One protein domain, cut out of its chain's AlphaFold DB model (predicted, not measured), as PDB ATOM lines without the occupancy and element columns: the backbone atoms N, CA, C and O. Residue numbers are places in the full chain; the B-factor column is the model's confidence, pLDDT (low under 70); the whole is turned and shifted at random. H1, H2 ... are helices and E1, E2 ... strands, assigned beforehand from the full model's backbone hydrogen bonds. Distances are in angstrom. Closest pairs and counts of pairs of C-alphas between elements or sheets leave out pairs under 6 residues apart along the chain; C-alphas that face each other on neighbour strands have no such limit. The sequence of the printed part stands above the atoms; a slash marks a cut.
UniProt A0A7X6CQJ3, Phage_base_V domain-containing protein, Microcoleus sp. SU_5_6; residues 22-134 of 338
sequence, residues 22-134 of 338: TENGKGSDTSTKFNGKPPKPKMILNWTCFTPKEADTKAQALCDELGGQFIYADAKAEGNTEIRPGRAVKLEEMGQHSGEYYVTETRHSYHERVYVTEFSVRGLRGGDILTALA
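AT A GLANCE: This is residues 22 to 134 of the 338 residues of the protein "Phage_base_V domain-containing protein" of Microcoleus sp. SU_5_6 (UniProt A0A7X6CQJ3). A small three-stranded sheet, E1, E5 and E4, makes one end of a long, loose body, and the long helix H2 with the looping link before it makes the other end. Near the end of the sheet that is closer to H2, the short hairpin of E2 and E3 turns off, while short H1 packs on the last residues of H2 and short H3 sticks out. The printed part has 113 residues with three named helices and five named strands, in the order H1, H2, E1, E2, E3, E4, E5, H3, and its class is mixed. Both sheets, E1 E5 E4 and E2 E3, are antiparallel. The whole is loose, with a radius of gyration of the C-alphas of 17.8 A, and elongated, spanning 55 by 32 by 29 A.

HOW THE PARTS SIT: Start with H1, residues 27 to 30, which touches H2, residues 52 to 70. H2 touches H1 with residues 67 to 70 alone; the closest C-alphas of the two helices, those of Gly 27 and Phe 70, are 4.7 A apart. H2 is not on the sheet of E1, residues 73 to 78, E5, residues 114 to 121, and E4, residues 105 to 111. Look at E1 and E5, antiparallel at 162 degrees, where N 75 and O 119 are 2.9 A apart. E5 and E4 form a hairpin at 166 degrees, with N 107 and O 118 2.8 A apart. E2, residues 88 to 91, and E3, residues 99 to 102, form another hairpin at 148 degrees, with N 89 and O 101 2.8 A apart. E3 runs on into E4 at 91 degrees across a break of 2 residues. The closest C-alphas of E3 and E5, those of Tyr 102 and Val 121, are 6.2 A apart. E1 and E3 are only just apart, at 8.3 A. H3, residues 129 to 133, touches no helix and is not on the sheet. Every O i to N i+4 pair is within hydrogen-bond range in H3, and 13 of 15 are in H2; H1 is too short for such a pair.

IN THESE COORDINATES: Find C-alpha 27 at (225.476, 207.400, 281.334), where H1 begins. H2 starts at C-alpha 52, (208.780, 188.544, 267.746), and runs 28.3 A. E1 covers 16.6 A, E4 19.7 A and E5 22.9 A, while E2 and E3 are 9.7 A and 10.0 A long. H3 ends at C-alpha 133, (224.728, 213.219, 257.349).

THE WHOLE: The C-alphas of Pro 39 and Glu 112 are the two farthest apart, at 58.0 A. The link from H1 to H2, residues 31 to 51, is long; residues 32 to 42 stand free, as do residues 128 to 134. The printed part has no cut. Mean pLDDT of the printed part is 83.8, with residue 37 and residues 124 to 127 under 70.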
ATOM      1  N   THR A  22     229.930 202.912 285.261       80.94
ATOM      2  CA  THR A  22     230.721 203.740 286.181       80.94
ATOM      3  C   THR A  22     230.123 203.694 287.579       80.94
ATOM      4  O   THR A  22     228.963 203.316 287.747       80.94
ATOM      5  N   GLU A  23     230.876 204.122 288.588       81.62
ATOM      6  CA  GLU A  23     230.361 204.294 289.951       81.62
ATOM      7  C   GLU A  23     229.210 205.318 290.026       81.62
ATOM      8  O   GLU A  23     228.353 205.215 290.901       81.62
ATOM      9  N   ASN A  24     229.109 206.233 289.053       76.00
ATOM     10  CA  ASN A  24     227.962 207.131 288.859       76.00
ATOM     11  C   ASN A  24     226.740 206.472 288.179       76.00
ATOM     12  O   ASN A  24     225.745 207.146 287.907       76.00
ATOM     13  N   GLY A  25     226.786 205.168 287.902       78.00
ATOM     14  CA  GLY A  25     225.732 204.428 287.210       78.00
ATOM     15  C   GLY A  25     225.878 204.453 285.688       78.00
ATOM     16  O   GLY A  25     226.988 204.551 285.145       78.00
ATOM     17  N   LYS A  26     224.751 204.306 284.980       76.12
ATOM     18  CA  LYS A  26     224.716 204.349 283.512       76.12
ATOM     19  C   LYS A  26     224.743 205.797 283.030       76.12
ATOM     20  O   LYS A  26     224.123 206.673 283.625       76.12
ATOM     21  N   GLY A  27     225.393 206.046 281.893       75.12
ATOM     22  CA  GLY A  27     225.476 207.400 281.334       75.12
ATOM     23  C   GLY A  27     224.099 208.025 281.045       75.12
ATOM     24  O   GLY A  27     223.907 209.223 281.249       75.12
ATOM     25  N   SER A  28     223.121 207.205 280.653       77.38
ATOM     26  CA  SER A  28     221.712 207.583 280.451       77.38
ATOM     27  C   SER A  28     221.052 208.166 281.708       77.38
ATOM     28  O   SER A  28     220.277 209.119 281.598       77.38
ATOM     29  N   ASP A  29     221.381 207.640 282.890       79.38
ATOM     30  CA  ASP A  29     220.831 208.080 284.177       79.38
ATOM     31  C   ASP A  29     221.394 209.445 284.597       79.38
ATOM     32  O   ASP A  29     220.702 210.251 285.220       79.38
ATOM     33  N   THR A  30     222.640 209.723 284.209       76.12
ATOM     34  CA  THR A  30     223.349 210.974 284.528       76.12
ATOM     35  C   THR A  30     223.100 212.105 283.525       76.12
ATOM     36  O   THR A  30     223.480 213.249 283.776       76.12
ATOM     37  N   SER A  31     222.448 211.823 282.393       74.38
ATOM     38  CA  SER A  31     222.187 212.819 281.349       74.38
ATOM     39  C   SER A  31     221.033 213.759 281.707       74.38
ATOM     40  O   SER A  31     219.941 213.340 282.100       74.38
ATOM     41  N   THR A  32     221.212 215.056 281.442       77.44
ATOM     42  CA  THR A  32     220.136 216.048 281.573       77.44
ATOM     43  C   THR A  32     219.028 215.774 280.556       77.44
ATOM     44  O   THR A  32     219.272 215.621 279.357       77.44
ATOM     45  N   LYS A  33     217.775 215.727 281.020       75.44
ATOM     46  CA  LYS A  33     216.609 215.559 280.141       75.44
ATOM     47  C   LYS A  33     216.456 216.794 279.251       75.44
ATOM     48  O   LYS A  33     216.397 217.911 279.750       75.44
ATOM     49  N   PHE A  34     216.306 216.581 277.947       75.56
ATOM     50  CA  PHE A  34     215.982 217.653 277.009       75.56
ATOM     51  C   PHE A  34     214.634 218.314 277.358       75.56
ATOM     52  O   PHE A  34     213.619 217.623 277.528       75.56
ATOM     53  N   ASN A  35     214.626 219.647 277.453       77.44
ATOM     54  CA  ASN A  35     213.423 220.448 277.690       77.44
ATOM     55  C   ASN A  35     212.565 220.515 276.416       77.44
ATOM     56  O   ASN A  35     213.078 220.792 275.341       77.44
ATOM     57  N   GLY A  36     211.253 220.278 276.536       76.50
ATOM     58  CA  GLY A  36     210.323 220.290 275.392       76.50
ATOM     59  C   GLY A  36     210.035 218.919 274.768       76.50
ATOM     60  O   GLY A  36     209.444 218.837 273.694       76.50
ATOM     61  N   LYS A  37     210.418 217.821 275.429       69.44
ATOM     62  CA  LYS A  37     210.057 216.471 274.977       69.44
ATOM     63  C   LYS A  37     208.550 216.193 275.138       69.44
ATOM     64  O   LYS A  37     207.947 216.644 276.114       69.44
ATOM     65  N   PRO A  38     207.942 215.393 274.245       73.12
ATOM     66  CA  PRO A  38     206.565 214.941 274.419       73.12
ATOM     67  C   PRO A  38     206.402 214.113 275.713       73.12
ATOM     68  O   PRO A  38     207.379 213.527 276.187       73.12
ATOM     69  N   PRO A  39     205.178 213.989 276.269       72.81
ATOM     70  CA  PRO A  39     204.926 213.321 277.556       72.81
ATOM     71  C   PRO A  39     205.432 211.873 277.623       72.81
ATOM     72  O   PRO A  39     205.776 211.370 278.690       72.81
ATOM     73  N   LYS A  40     205.470 211.193 276.471       74.88
ATOM     74  CA  LYS A  40     205.994 209.836 276.295       74.88
ATOM     75  C   LYS A  40     206.836 209.806 275.016       74.88
ATOM     76  O   LYS A  40     206.285 209.483 273.961       74.88
ATOM     77  N   PRO A  41     208.127 210.183 275.066       75.31
ATOM     78  CA  PRO A  41     208.974 210.141 273.884       75.31
ATOM     79  C   PRO A  41     209.097 208.691 273.418       75.31
ATOM     80  O   PRO A  41     209.435 207.800 274.196       75.31
ATOM     81  N   LYS A  42     208.763 208.455 272.152       79.44
ATOM     82  CA  LYS A  42     208.901 207.158 271.498       79.44
ATOM     83  C   LYS A  42     209.636 207.369 270.193       79.44
ATOM     84  O   LYS A  42     209.233 208.205 269.391       79.44
ATOM     85  N   MET A  43     210.676 206.580 269.981       79.81
ATOM     86  CA  MET A  43     211.293 206.447 268.675       79.81
ATOM     87  C   MET A  43     210.641 205.257 267.977       79.81
ATOM     88  O   MET A  43     210.661 204.141 268.495       79.81
ATOM     89  N   ILE A  44     210.005 205.516 266.837       81.56
ATOM     90  CA  ILE A  44     209.381 204.482 266.013       81.56
ATOM     91  C   ILE A  44     210.337 204.190 264.867       81.56
ATOM     92  O   ILE A  44     210.749 205.102 264.155       81.56
ATOM     93  N   LEU A  45     210.688 202.920 264.703       76.81
ATOM     94  CA  LEU A  45     211.544 202.466 263.619       76.81
ATOM     95  C   LEU A  45     210.700 201.788 262.560       76.81
ATOM     96  O   LEU A  45     209.829 200.980 262.881       76.81
ATOM     97  N   ASN A  46     211.030 202.049 261.302       74.31
ATOM     98  CA  ASN A  46     210.479 201.322 260.169       74.31
ATOM     99  C   ASN A  46     211.387 200.145 259.775       74.31
ATOM    100  O   ASN A  46     211.704 199.945 258.605       74.31
ATOM    101  N   TRP A  47     211.885 199.404 260.768       78.81
ATOM    102  CA  TRP A  47     212.681 198.210 260.511       78.81
ATOM    103  C   TRP A  47     211.778 197.011 260.306       78.81
ATOM    104  O   TRP A  47     210.923 196.689 261.133       78.81
ATOM    105  N   THR A  48     212.024 196.320 259.207       75.62
ATOM    106  CA  THR A  48     211.325 195.100 258.839       75.62
ATOM    107  C   THR A  48     211.639 194.029 259.881       75.62
ATOM    108  O   THR A  48     212.800 193.781 260.206       75.62
ATOM    109  N   CYS A  49     210.612 193.461 260.507       79.19
ATOM    110  CA  CYS A  49     210.762 192.439 261.538       79.19
ATOM    111  C   CYS A  49     209.722 191.363 261.300       79.19
ATOM    112  O   CYS A  49     208.548 191.658 261.080       79.19
ATOM    113  N   PHE A  50     210.142 190.110 261.394       76.69
ATOM    114  CA  PHE A  50     209.300 189.023 260.926       76.69
ATOM    115  C   PHE A  50     209.084 187.913 261.938       76.69
ATOM    116  O   PHE A  50     208.236 187.043 261.740       76.69
ATOM    117  N   THR A  51     209.823 187.954 263.040       84.62
ATOM    118  CA  THR A  51     209.523 187.171 264.232       84.62
ATOM    119  C   THR A  51     209.520 188.090 265.452       84.62
ATOM    120  O   THR A  51     210.256 189.080 265.472       84.62
ATOM    121  N   PRO A  52     208.736 187.781 266.500       87.06
ATOM    122  CA  PRO A  52     208.780 188.544 267.746       87.06
ATOM    123  C   PRO A  52     210.193 188.622 268.339       87.06
ATOM    124  O   PRO A  52     210.615 189.684 268.781       87.06
ATOM    125  N   LYS A  53     210.963 187.526 268.253       89.62
ATOM    126  CA  LYS A  53     212.356 187.464 268.715       89.62
ATOM    127  C   LYS A  53     213.269 188.425 267.951       89.62
ATOM    128  O   LYS A  53     214.121 189.077 268.551       89.62
ATOM    129  N   GLU A  54     213.101 188.517 266.635       87.81
ATOM    130  CA  GLU A  54     213.849 189.457 265.801       87.81
ATOM    131  C   GLU A  54     213.493 190.907 266.148       87.81
ATOM    132  O   GLU A  54     214.398 191.715 266.346       87.81
ATOM    133  N   ALA A  55     212.201 191.218 266.304       88.75
ATOM    134  CA  ALA A  55     211.747 192.542 266.730       88.75
ATOM    135  C   ALA A  55     212.319 192.922 268.105       88.75
ATOM    136  O   ALA A  55     212.797 194.038 268.288       88.75
ATOM    137  N   ASP A  56     212.320 191.983 269.055       90.94
ATOM    138  CA  ASP A  56     212.924 192.158 270.377       90.94
ATOM    139  C   ASP A  56     214.426 192.434 270.306       90.94
ATOM    140  O   ASP A  56     214.917 193.330 270.990       90.94
ATOM    141  N   THR A  57     215.147 191.673 269.481       90.81
ATOM    142  CA  THR A  57     216.604 191.796 269.333       90.81
ATOM    143  C   THR A  57     216.967 193.124 268.680       90.81
ATOM    144  O   THR A  57     217.831 193.832 269.183       90.81
ATOM    145  N   LYS A  58     216.263 193.505 267.609       89.06
ATOM    146  CA  LYS A  58     216.446 194.788 266.922       89.06
ATOM    147  C   LYS A  58     216.131 195.975 267.837       89.06
ATOM    148  O   LYS A  58     216.921 196.911 267.919       89.06
ATOM    149  N   ALA A  59     215.016 195.918 268.569       89.56
ATOM    150  CA  ALA A  59     214.649 196.964 269.521       89.56
ATOM    151  C   ALA A  59     215.667 197.086 270.667       89.56
ATOM    152  O   ALA A  59     215.983 198.201 271.079       89.56
ATOM    153  N   GLN A  60     216.195 195.961 271.166       91.12
ATOM    154  CA  GLN A  60     217.228 195.969 272.204       91.12
ATOM    155  C   GLN A  60     218.551 196.517 271.673       91.12
ATOM    156  O   GLN A  60     219.106 197.404 272.303       91.12
ATOM    157  N   ALA A  61     219.005 196.062 270.502       88.06
ATOM    158  CA  ALA A  61     220.257 196.513 269.900       88.06
ATOM    159  C   ALA A  61     220.287 198.035 269.719       88.06
ATOM    160  O   ALA A  61     221.272 198.670 270.076       88.06
ATOM    161  N   LEU A  62     219.189 198.636 269.251       86.81
ATOM    162  CA  LEU A  62     219.123 200.091 269.133       86.81
ATOM    163  C   LEU A  62     219.051 200.797 270.494       86.81
ATOM    164  O   LEU A  62     219.620 201.872 270.662       86.81
ATOM    165  N   CYS A  63     218.341 200.219 271.466       87.50
ATOM    166  CA  CYS A  63     218.314 200.756 272.827       87.50
ATOM    167  C   CYS A  63     219.724 200.769 273.437       87.50
ATOM    168  O   CYS A  63     220.117 201.757 274.050       87.50
ATOM    169  N   ASP A  64     220.493 199.703 273.217       87.19
ATOM    170  CA  ASP A  64     221.876 199.554 273.675       87.19
ATOM    171  C   ASP A  64     222.814 200.521 272.940       87.19
ATOM    172  O   ASP A  64     223.642 201.174 273.570       87.19
ATOM    173  N   GLU A  65     222.637 200.674 271.624       83.88
ATOM    174  CA  GLU A  65     223.372 201.625 270.786       83.88
ATOM    175  C   GLU A  65     223.193 203.069 271.274       83.88
ATOM    176  O   GLU A  65     224.179 203.786 271.447       83.88
ATOM    177  N   LEU A  66     221.950 203.487 271.539       83.56
ATOM    178  CA  LEU A  66     221.645 204.816 272.075       83.56
ATOM    179  C   LEU A  66     222.149 204.989 273.510       83.56
ATOM    180  O   LEU A  66     222.696 206.035 273.847       83.56
ATOM    181  N   GLY A  67     222.003 203.964 274.350       82.44
ATOM    182  CA  GLY A  67     222.525 203.967 275.715       82.44
ATOM    183  C   GLY A  67     224.050 204.099 275.773       82.44
ATOM    184  O   GLY A  67     224.588 204.760 276.659       82.44
ATOM    185  N   GLY A  68     224.756 203.526 274.795       80.38
ATOM    186  CA  GLY A  68     226.208 203.633 274.665       80.38
ATOM    187  C   GLY A  68     226.703 205.029 274.269       80.38
ATOM    188  O   GLY A  68     227.884 205.315 274.441       80.38
ATOM    189  N   GLN A  69     225.832 205.919 273.776       80.12
ATOM    190  CA  GLN A  69     226.222 207.277 273.374       80.12
ATOM    191  C   GLN A  69     226.467 208.230 274.544       80.12
ATOM    192  O   GLN A  69     226.921 209.342 274.307       80.12
ATOM    193  N   PHE A  70     226.130 207.867 275.780       80.88
ATOM    194  CA  PHE A  70     226.276 208.781 276.916       80.88
ATOM    195  C   PHE A  70     227.677 208.768 277.538       80.88
ATOM    196  O   PHE A  70     227.979 209.637 278.352       80.88
ATOM    197  N   ILE A  71     228.525 207.797 277.187       80.94
ATOM    198  CA  ILE A  71     229.837 207.616 277.811       80.94
ATOM    199  C   ILE A  71     230.934 207.739 276.756       80.94
ATOM    200  O   ILE A  71     230.972 206.988 275.782       80.94
ATOM    201  N   TYR A  72     231.849 208.674 277.004       84.69
ATOM    202  CA  TYR A  72     233.051 208.903 276.215       84.69
ATOM    203  C   TYR A  72     234.245 208.892 277.160       84.69
ATOM    204  O   TYR A  72     234.228 209.578 278.180       84.69
ATOM    205  N   ALA A  73     235.275 208.127 276.825       86.81
ATOM    206  CA  ALA A  73     236.550 208.179 277.529       86.81
ATOM    207  C   ALA A  73     237.692 208.023 276.533       86.81
ATOM    208  O   ALA A  73     237.610 207.184 275.637       86.81
ATOM    209  N   ASP A  74     238.735 208.829 276.694       90.38
ATOM    210  CA  ASP A  74     240.029 208.623 276.053       90.38
ATOM    211  C   ASP A  74     241.055 208.423 277.147       90.38
ATOM    212  O   ASP A  74     241.086 209.167 278.129       90.38
ATOM    213  N   ALA A  75     241.879 207.404 276.982       90.62
ATOM    214  CA  ALA A  75     242.875 207.054 277.964       90.62
ATOM    215  C   ALA A  75     244.145 206.560 277.284       90.62
ATOM    216  O   ALA A  75     244.152 206.069 276.153       90.62
ATOM    217  N   LYS A  76     245.245 206.710 278.011       91.88
ATOM    218  CA  LYS A  76     246.575 206.308 277.585       91.88
ATOM    219  C   LYS A  76     247.178 205.440 278.676       91.88
ATOM    220  O   LYS A  76     247.269 205.865 279.823       91.88
ATOM    221  N   ALA A  77     247.585 204.238 278.299       90.00
ATOM    222  CA  ALA A  77     248.273 203.293 279.159       90.00
ATOM    223  C   ALA A  77     249.664 202.997 278.595       90.00
ATOM    224  O   ALA A  77     249.853 202.892 277.380       90.00
ATOM    225  N   GLU A  78     250.645 202.839 279.473       88.56
ATOM    226  CA  GLU A  78     251.980 202.384 279.095       88.56
ATOM    227  C   GLU A  78     252.011 200.848 279.065       88.56
ATOM    228  O   GLU A  78     251.543 200.187 279.989       88.56
ATOM    229  N   GLY A  79     252.537 200.259 277.991       76.38
ATOM    230  CA  GLY A  79     252.976 198.861 278.000       76.38
ATOM    231  C   GLY A  79     251.912 197.755 277.916       76.38
ATOM    232  O   GLY A  79     252.295 196.590 277.944       76.38
ATOM    233  N   ASN A  80     250.608 198.044 277.798       85.12
ATOM    234  CA  ASN A  80     249.574 196.994 277.845       85.12
ATOM    235  C   ASN A  80     249.029 196.603 276.453       85.12
ATOM    236  O   ASN A  80     248.289 197.362 275.824       85.12
ATOM    237  N   THR A  81     249.374 195.400 275.983       85.81
ATOM    238  CA  THR A  81     248.941 194.827 274.691       85.81
ATOM    239  C   THR A  81     247.577 194.134 274.731       85.81
ATOM    240  O   THR A  81     247.053 193.781 273.672       85.81
ATOM    241  N   GLU A  82     247.032 193.893 275.925       89.94
ATOM    242  CA  GLU A  82     245.755 193.195 276.137       89.94
ATOM    243  C   GLU A  82     244.555 194.136 276.029       89.94
ATOM    244  O   GLU A  82     243.439 193.696 275.740       89.94
ATOM    245  N   ILE A  83     244.783 195.441 276.207       91.94
ATOM    246  CA  ILE A  83     243.787 196.466 275.902       91.94
ATOM    247  C   ILE A  83     243.582 196.452 274.389       91.94
ATOM    248  O   ILE A  83     244.484 196.812 273.639       91.94
ATOM    249  N   ARG A  84     242.418 195.974 273.950       91.69
ATOM    250  CA  ARG A  84     242.018 195.863 272.542       91.69
ATOM    251  C   ARG A  84     240.510 196.080 272.424       91.69
ATOM    252  O   ARG A  84     239.794 195.831 273.401       91.69
ATOM    253  N   PRO A  85     240.000 196.460 271.239       91.56
ATOM    254  CA  PRO A  85     238.565 196.552 271.010       91.56
ATOM    255  C   PRO A  85     237.849 195.244 271.367       91.56
ATOM    256  O   PRO A  85     238.333 194.155 271.050       91.56
ATOM    257  N   GLY A  86     236.700 195.348 272.035       88.88
ATOM    258  CA  GLY A  86     235.929 194.188 272.498       88.88
ATOM    259  C   GLY A  86     236.262 193.704 273.911       88.88
ATOM    260  O   GLY A  86     235.653 192.745 274.385       88.88
ATOM    261  N   ARG A  87     237.210 194.350 274.601       89.69
ATOM    262  CA  ARG A  87     237.521 194.090 276.013       89.69
ATOM    263  C   ARG A  87     236.945 195.175 276.911       89.69
ATOM    264  O   ARG A  87     236.863 196.335 276.522       89.69
ATOM    265  N   ALA A  88     236.589 194.785 278.128       90.19
ATOM    266  CA  ALA A  88     236.285 195.717 279.196       90.19
ATOM    267  C   ALA A  88     237.547 195.968 280.036       90.19
ATOM    268  O   ALA A  88     238.256 195.024 280.388       90.19
ATOM    269  N   VAL A  89     237.854 197.233 280.309       90.75
ATOM    270  CA  VAL A  89     238.991 197.665 281.129       90.75
ATOM    271  C   VAL A  89     238.448 198.331 282.380       90.75
ATOM    272  O   VAL A  89     237.606 199.222 282.299       90.75
ATOM    273  N   LYS A  90     238.934 197.903 283.544       91.00
ATOM    274  CA  LYS A  90     238.576 198.520 284.817       91.00
ATOM    275  C   LYS A  90     239.495 199.710 285.084       91.00
ATOM    276  O   LYS A  90     240.713 199.547 285.100       91.00
ATOM    277  N   LEU A  91     238.906 200.883 285.276       89.25
ATOM    278  CA  LEU A  91     239.593 202.092 285.714       89.25
ATOM    279  C   LEU A  91     239.267 202.319 287.189       89.25
ATOM    280  O   LEU A  91     238.099 202.388 287.567       89.25
ATOM    281  N   GLU A  92     240.304 202.406 288.011       90.12
ATOM    282  CA  GLU A  92     240.213 202.630 289.454       90.12
ATOM    283  C   GLU A  92     240.826 203.993 289.797       90.12
ATOM    284  O   GLU A  92     241.539 204.576 288.983       90.12
ATOM    285  N   GLU A  93     240.526 204.514 290.988       88.81
ATOM    286  CA  GLU A  93     241.069 205.790 291.495       88.81
ATOM    287  C   GLU A  93     240.687 207.040 290.672       88.81
ATOM    288  O   GLU A  93     241.268 208.110 290.832       88.81
ATOM    289  N   MET A  94     239.633 206.951 289.855       85.56
ATOM    290  CA  MET A  94     239.095 208.061 289.051       85.56
ATOM    291  C   MET A  94     237.902 208.761 289.732       85.56
ATOM    292  O   MET A  94     237.134 209.491 289.097       85.56
ATOM    293  N   GLY A  95     237.709 208.517 291.034       85.25
ATOM    294  CA  GLY A  95     236.554 208.984 291.800       85.25
ATOM    295  C   GLY A  95     235.245 208.476 291.195       85.25
ATOM    296  O   GLY A  95     235.129 207.304 290.857       85.25
ATOM    297  N   GLN A  96     234.296 209.386 290.978       78.62
ATOM    298  CA  GLN A  96     232.990 209.118 290.362       78.62
ATOM    299  C   GLN A  96     233.047 208.530 288.935       78.62
ATOM    300  O   GLN A  96     232.046 208.021 288.428       78.62
ATOM    301  N   HIS A  97     234.209 208.611 288.282       84.25
ATOM    302  CA  HIS A  97     234.467 208.043 286.960       84.25
ATOM    303  C   HIS A  97     235.210 206.702 287.027       84.25
ATOM    304  O   HIS A  97     235.643 206.187 286.003       84.25
ATOM    305  N   SER A  98     235.392 206.124 288.214       88.69
ATOM    306  CA  SER A  98     235.883 204.749 288.324       88.69
ATOM    307  C   SER A  98     234.816 203.794 287.795       88.69
ATOM    308  O   SER A  98     233.616 204.065 287.899       88.69
ATOM    309  N   GLY A  99     235.230 202.687 287.188       88.75
ATOM    310  CA  GLY A  99     234.283 201.757 286.590       88.75
ATOM    311  C   GLY A  99     234.877 200.815 285.560       88.75
ATOM    312  O   GLY A  99     236.081 200.780 285.319       88.75
ATOM    313  N   GLU A 100     233.996 200.040 284.945       90.19
ATOM    314  CA  GLU A 100     234.314 199.116 283.868       90.19
ATOM    315  C   GLU A 100     233.965 199.754 282.519       90.19
ATOM    316  O   GLU A 100     232.835 200.183 282.290       90.19
ATOM    317  N   TYR A 101     234.944 199.817 281.618       89.50
ATOM    318  CA  TYR A 101     234.867 200.526 280.348       89.50
ATOM    319  C   TYR A 101     235.055 199.588 279.161       89.50
ATOM    320  O   TYR A 101     236.121 199.002 278.989       89.50
ATOM    321  N   TYR A 102     234.040 199.474 278.305       90.50
ATOM    322  CA  TYR A 102     234.122 198.683 277.080       90.50
ATOM    323  C   TYR A 102     234.900 199.429 275.990       90.50
ATOM    324  O   TYR A 102     234.445 200.443 275.461       90.50
ATOM    325  N   VAL A 103     236.081 198.921 275.651       90.69
ATOM    326  CA  VAL A 103     236.994 199.532 274.684       90.69
ATOM    327  C   VAL A 103     236.486 199.302 273.263       90.69
ATOM    328  O   VAL A 103     236.251 198.163 272.848       90.69
ATOM    329  N   THR A 104     236.353 200.386 272.498       89.69
ATOM    330  CA  THR A 104     235.870 200.356 271.107       89.69
ATOM    331  C   THR A 104     236.963 200.632 270.087       89.69
ATOM    332  O   THR A 104     236.884 200.143 268.965       89.69
ATOM    333  N   GLU A 105     237.996 201.370 270.480       90.56
ATOM    334  CA  GLU A 105     239.149 201.669 269.638       90.56
ATOM    335  C   GLU A 105     240.429 201.557 270.458       90.56
ATOM    336  O   GLU A 105     240.462 201.864 271.653       90.56
ATOM    337  N   THR A 106     241.497 201.090 269.823       93.00
ATOM    338  CA  THR A 106     242.820 201.058 270.432       93.00
ATOM    339  C   THR A 106     243.873 201.340 269.379       93.00
ATOM    340  O   THR A 106     243.849 200.766 268.292       93.00
ATOM    341  N   ARG A 107     244.826 202.196 269.726       93.50
ATOM    342  CA  ARG A 107     246.000 202.515 268.936       93.50
ATOM    343  C   ARG A 107     247.242 202.168 269.739       93.50
ATOM    344  O   ARG A 107     247.528 202.757 270.778       93.50
ATOM    345  N   HIS A 108     247.994 201.207 269.226       93.00
ATOM    346  CA  HIS A 108     249.292 200.852 269.770       93.00
ATOM    347  C   HIS A 108     250.378 201.611 269.018       93.00
ATOM    348  O   HIS A 108     250.433 201.580 267.787       93.00
ATOM    349  N   SER A 109     251.244 202.294 269.754       92.75
ATOM    350  CA  SER A 109     252.395 202.993 269.198       92.75
ATOM    351  C   SER A 109     253.660 202.562 269.925       92.75
ATOM    352  O   SER A 109     253.680 202.432 271.147       92.75
ATOM    353  N   TYR A 110     254.715 202.311 269.156       92.69
ATOM    354  CA  TYR A 110     256.034 201.991 269.677       92.69
ATOM    355  C   TYR A 110     257.033 202.985 269.103       92.69
ATOM    356  O   TYR A 110     257.260 203.014 267.893       92.69
ATOM    357  N   HIS A 111     257.597 203.823 269.964       92.50
ATOM    358  CA  HIS A 111     258.564 204.842 269.578       92.50
ATOM    359  C   HIS A 111     259.620 204.982 270.672       92.50
ATOM    360  O   HIS A 111     259.282 204.936 271.849       92.50
ATOM    361  N   GLU A 112     260.897 205.098 270.293       90.62
ATOM    362  CA  GLU A 112     262.019 205.286 271.234       90.62
ATOM    363  C   GLU A 112     262.020 204.317 272.435       90.62
ATOM    364  O   GLU A 112     262.322 204.686 273.564       90.62
ATOM    365  N   ARG A 113     261.695 203.040 272.185       90.31
ATOM    366  CA  ARG A 113     261.564 201.969 273.197       90.31
ATOM    367  C   ARG A 113     260.403 202.117 274.185       90.31
ATOM    368  O   ARG A 113     260.256 201.251 275.042       90.31
ATOM    369  N   VAL A 114     259.549 203.120 274.028       89.75
ATOM    370  CA  VAL A 114     258.314 203.267 274.800       89.75
ATOM    371  C   VAL A 114     257.159 202.673 274.001       89.75
ATOM    372  O   VAL A 114     256.929 203.030 272.843       89.75
ATOM    373  N   TYR A 115     256.431 201.746 274.621       91.56
ATOM    374  CA  TYR A 115     255.196 201.195 274.072       91.56
ATOM    375  C   TYR A 115     254.003 201.862 274.744       91.56
ATOM    376  O   TYR A 115     253.833 201.770 275.959       91.56
ATOM    377  N   VAL A 116     253.161 202.513 273.952       93.06
ATOM    378  CA  VAL A 116     251.976 203.219 274.430       93.06
ATOM    379  C   VAL A 116     250.740 202.634 273.773       93.06
ATOM    380  O   VAL A 116     250.669 202.515 272.548       93.06
ATOM    381  N   THR A 117     249.742 202.353 274.599       93.94
ATOM    382  CA  THR A 117     248.401 201.988 274.169       93.94
ATOM    383  C   THR A 117     247.448 203.138 274.464       93.94
ATOM    384  O   THR A 117     247.113 203.409 275.615       93.94
ATOM    385  N   GLU A 118     247.015 203.819 273.412       93.81
ATOM    386  CA  GLU A 118     245.920 204.787 273.455       93.81
ATOM    387  C   GLU A 118     244.623 204.023 273.199       93.81
ATOM    388  O   GLU A 118     244.561 203.211 272.275       93.81
ATOM    389  N   PHE A 119     243.593 204.228 274.008       93.12
ATOM    390  CA  PHE A 119     242.305 203.578 273.800       93.12
ATOM    391  C   PHE A 119     241.152 204.529 274.062       93.12
ATOM    392  O   PHE A 119     241.230 205.424 274.907       93.12
ATOM    393  N   SER A 120     240.067 204.285 273.337       91.31
ATOM    394  CA  SER A 120     238.865 205.096 273.407       91.31
ATOM    395  C   SER A 120     237.641 204.225 273.640       91.31
ATOM    396  O   SER A 120     237.512 203.109 273.125       91.31
ATOM    397  N   VAL A 121     236.728 204.780 274.423       89.00
ATOM    398  CA  VAL A 121     235.392 204.257 274.692       89.00
ATOM    399  C   VAL A 121     234.424 205.216 274.031       89.00
ATOM    400  O   VAL A 121     234.418 206.407 274.356       89.00
ATOM    401  N   ARG A 122     233.666 204.713 273.058       84.75
ATOM    402  CA  ARG A 122     232.711 205.474 272.248       84.75
ATOM    403  C   ARG A 122     231.463 204.638 271.976       84.75
ATOM    404  O   ARG A 122     231.534 203.417 271.884       84.75
ATOM    405  N   GLY A 123     230.319 205.295 271.796       76.62
ATOM    406  CA  GLY A 123     229.141 204.656 271.206       76.62
ATOM    407  C   GLY A 123     229.333 204.383 269.707       76.62
ATOM    408  O   GLY A 123     230.179 204.991 269.058       76.62
ATOM    409  N   LEU A 124     228.510 203.500 269.131       69.44
ATOM    410  CA  LEU A 124     228.566 203.152 267.696       69.44
ATOM    411  C   LEU A 124     228.128 204.292 266.761       69.44
ATOM    412  O   LEU A 124     228.365 204.234 265.556       69.44
ATOM    413  N   ARG A 125     227.491 205.331 267.304       69.62
ATOM    414  CA  ARG A 125     227.113 206.540 266.573       69.62
ATOM    415  C   ARG A 125     228.066 207.665 266.936       69.62
ATOM    416  O   ARG A 125     228.008 208.170 268.058       69.62
ATOM    417  N   GLY A 126     228.886 208.079 265.975       63.41
ATOM    418  CA  GLY A 126     229.625 209.332 266.055       63.41
ATOM    419  C   GLY A 126     228.661 210.500 266.268       63.41
ATOM    420  O   GLY A 126     227.644 210.611 265.588       63.41
ATOM    421  N   GLY A 127     228.955 211.355 267.248       66.06
ATOM    422  CA  GLY A 127     228.202 212.590 267.500       66.06
ATOM    423  C   GLY A 127     228.557 213.726 266.535       66.06
ATOM    424  O   GLY A 127     228.215 214.875 266.802       66.06
ATOM    425  N   ASP A 128     229.286 213.436 265.457       72.00
ATOM    426  CA  ASP A 128     229.713 214.426 264.482       72.00
ATOM    427  C   ASP A 128     228.679 214.611 263.360       72.00
ATOM    428  O   ASP A 128     227.822 213.766 263.078       72.00
ATOM    429  N   ILE A 129     228.755 215.769 262.704       76.00
ATOM    430  CA  ILE A 129     227.840 216.113 261.614       76.00
ATOM    431  C   ILE A 129     227.996 215.156 260.427       76.00
ATOM    432  O   ILE A 129     227.029 214.897 259.720       76.00
ATOM    433  N   LEU A 130     229.192 214.594 260.229       78.25
ATOM    434  CA  LEU A 130     229.462 213.653 259.150       78.25
ATOM    435  C   LEU A 130     228.719 212.331 259.366       78.25
ATOM    436  O   LEU A 130     228.101 211.844 258.427       78.25
ATOM    437  N   THR A 131     228.704 211.790 260.588       72.81
ATOM    438  CA  THR A 131     227.913 210.595 260.924       72.81
ATOM    439  C   THR A 131     226.417 210.883 260.844       72.81
ATOM    440  O   THR A 131     225.662 210.038 260.371       72.81
ATOM    441  N   ALA A 132     225.973 212.077 261.250       71.69
ATOM    442  CA  ALA A 132     224.566 212.471 261.141       71.69
ATOM    443  C   ALA A 132     224.093 212.639 259.683       71.69
ATOM    444  O   ALA A 132     222.926 212.390 259.386       71.69
ATOM    445  N   LEU A 133     224.989 213.059 258.783       78.38
ATOM    446  CA  LEU A 133     224.728 213.219 257.349       78.38
ATOM    447  C   LEU A 133     225.022 211.953 256.534       78.38
ATOM    448  O   LEU A 133     224.640 211.886 255.363       78.38
ATOM    449  N   ALA A 134     225.708 210.965 257.112       75.69
ATOM    450  CA  ALA A 134     226.034 209.731 256.421       75.69
ATOM    451  C   ALA A 134     224.738 208.996 256.041       75.69
ATOM    452  O   ALA A 134     223.859 208.816 256.892       75.69
TER     453      ALA A 134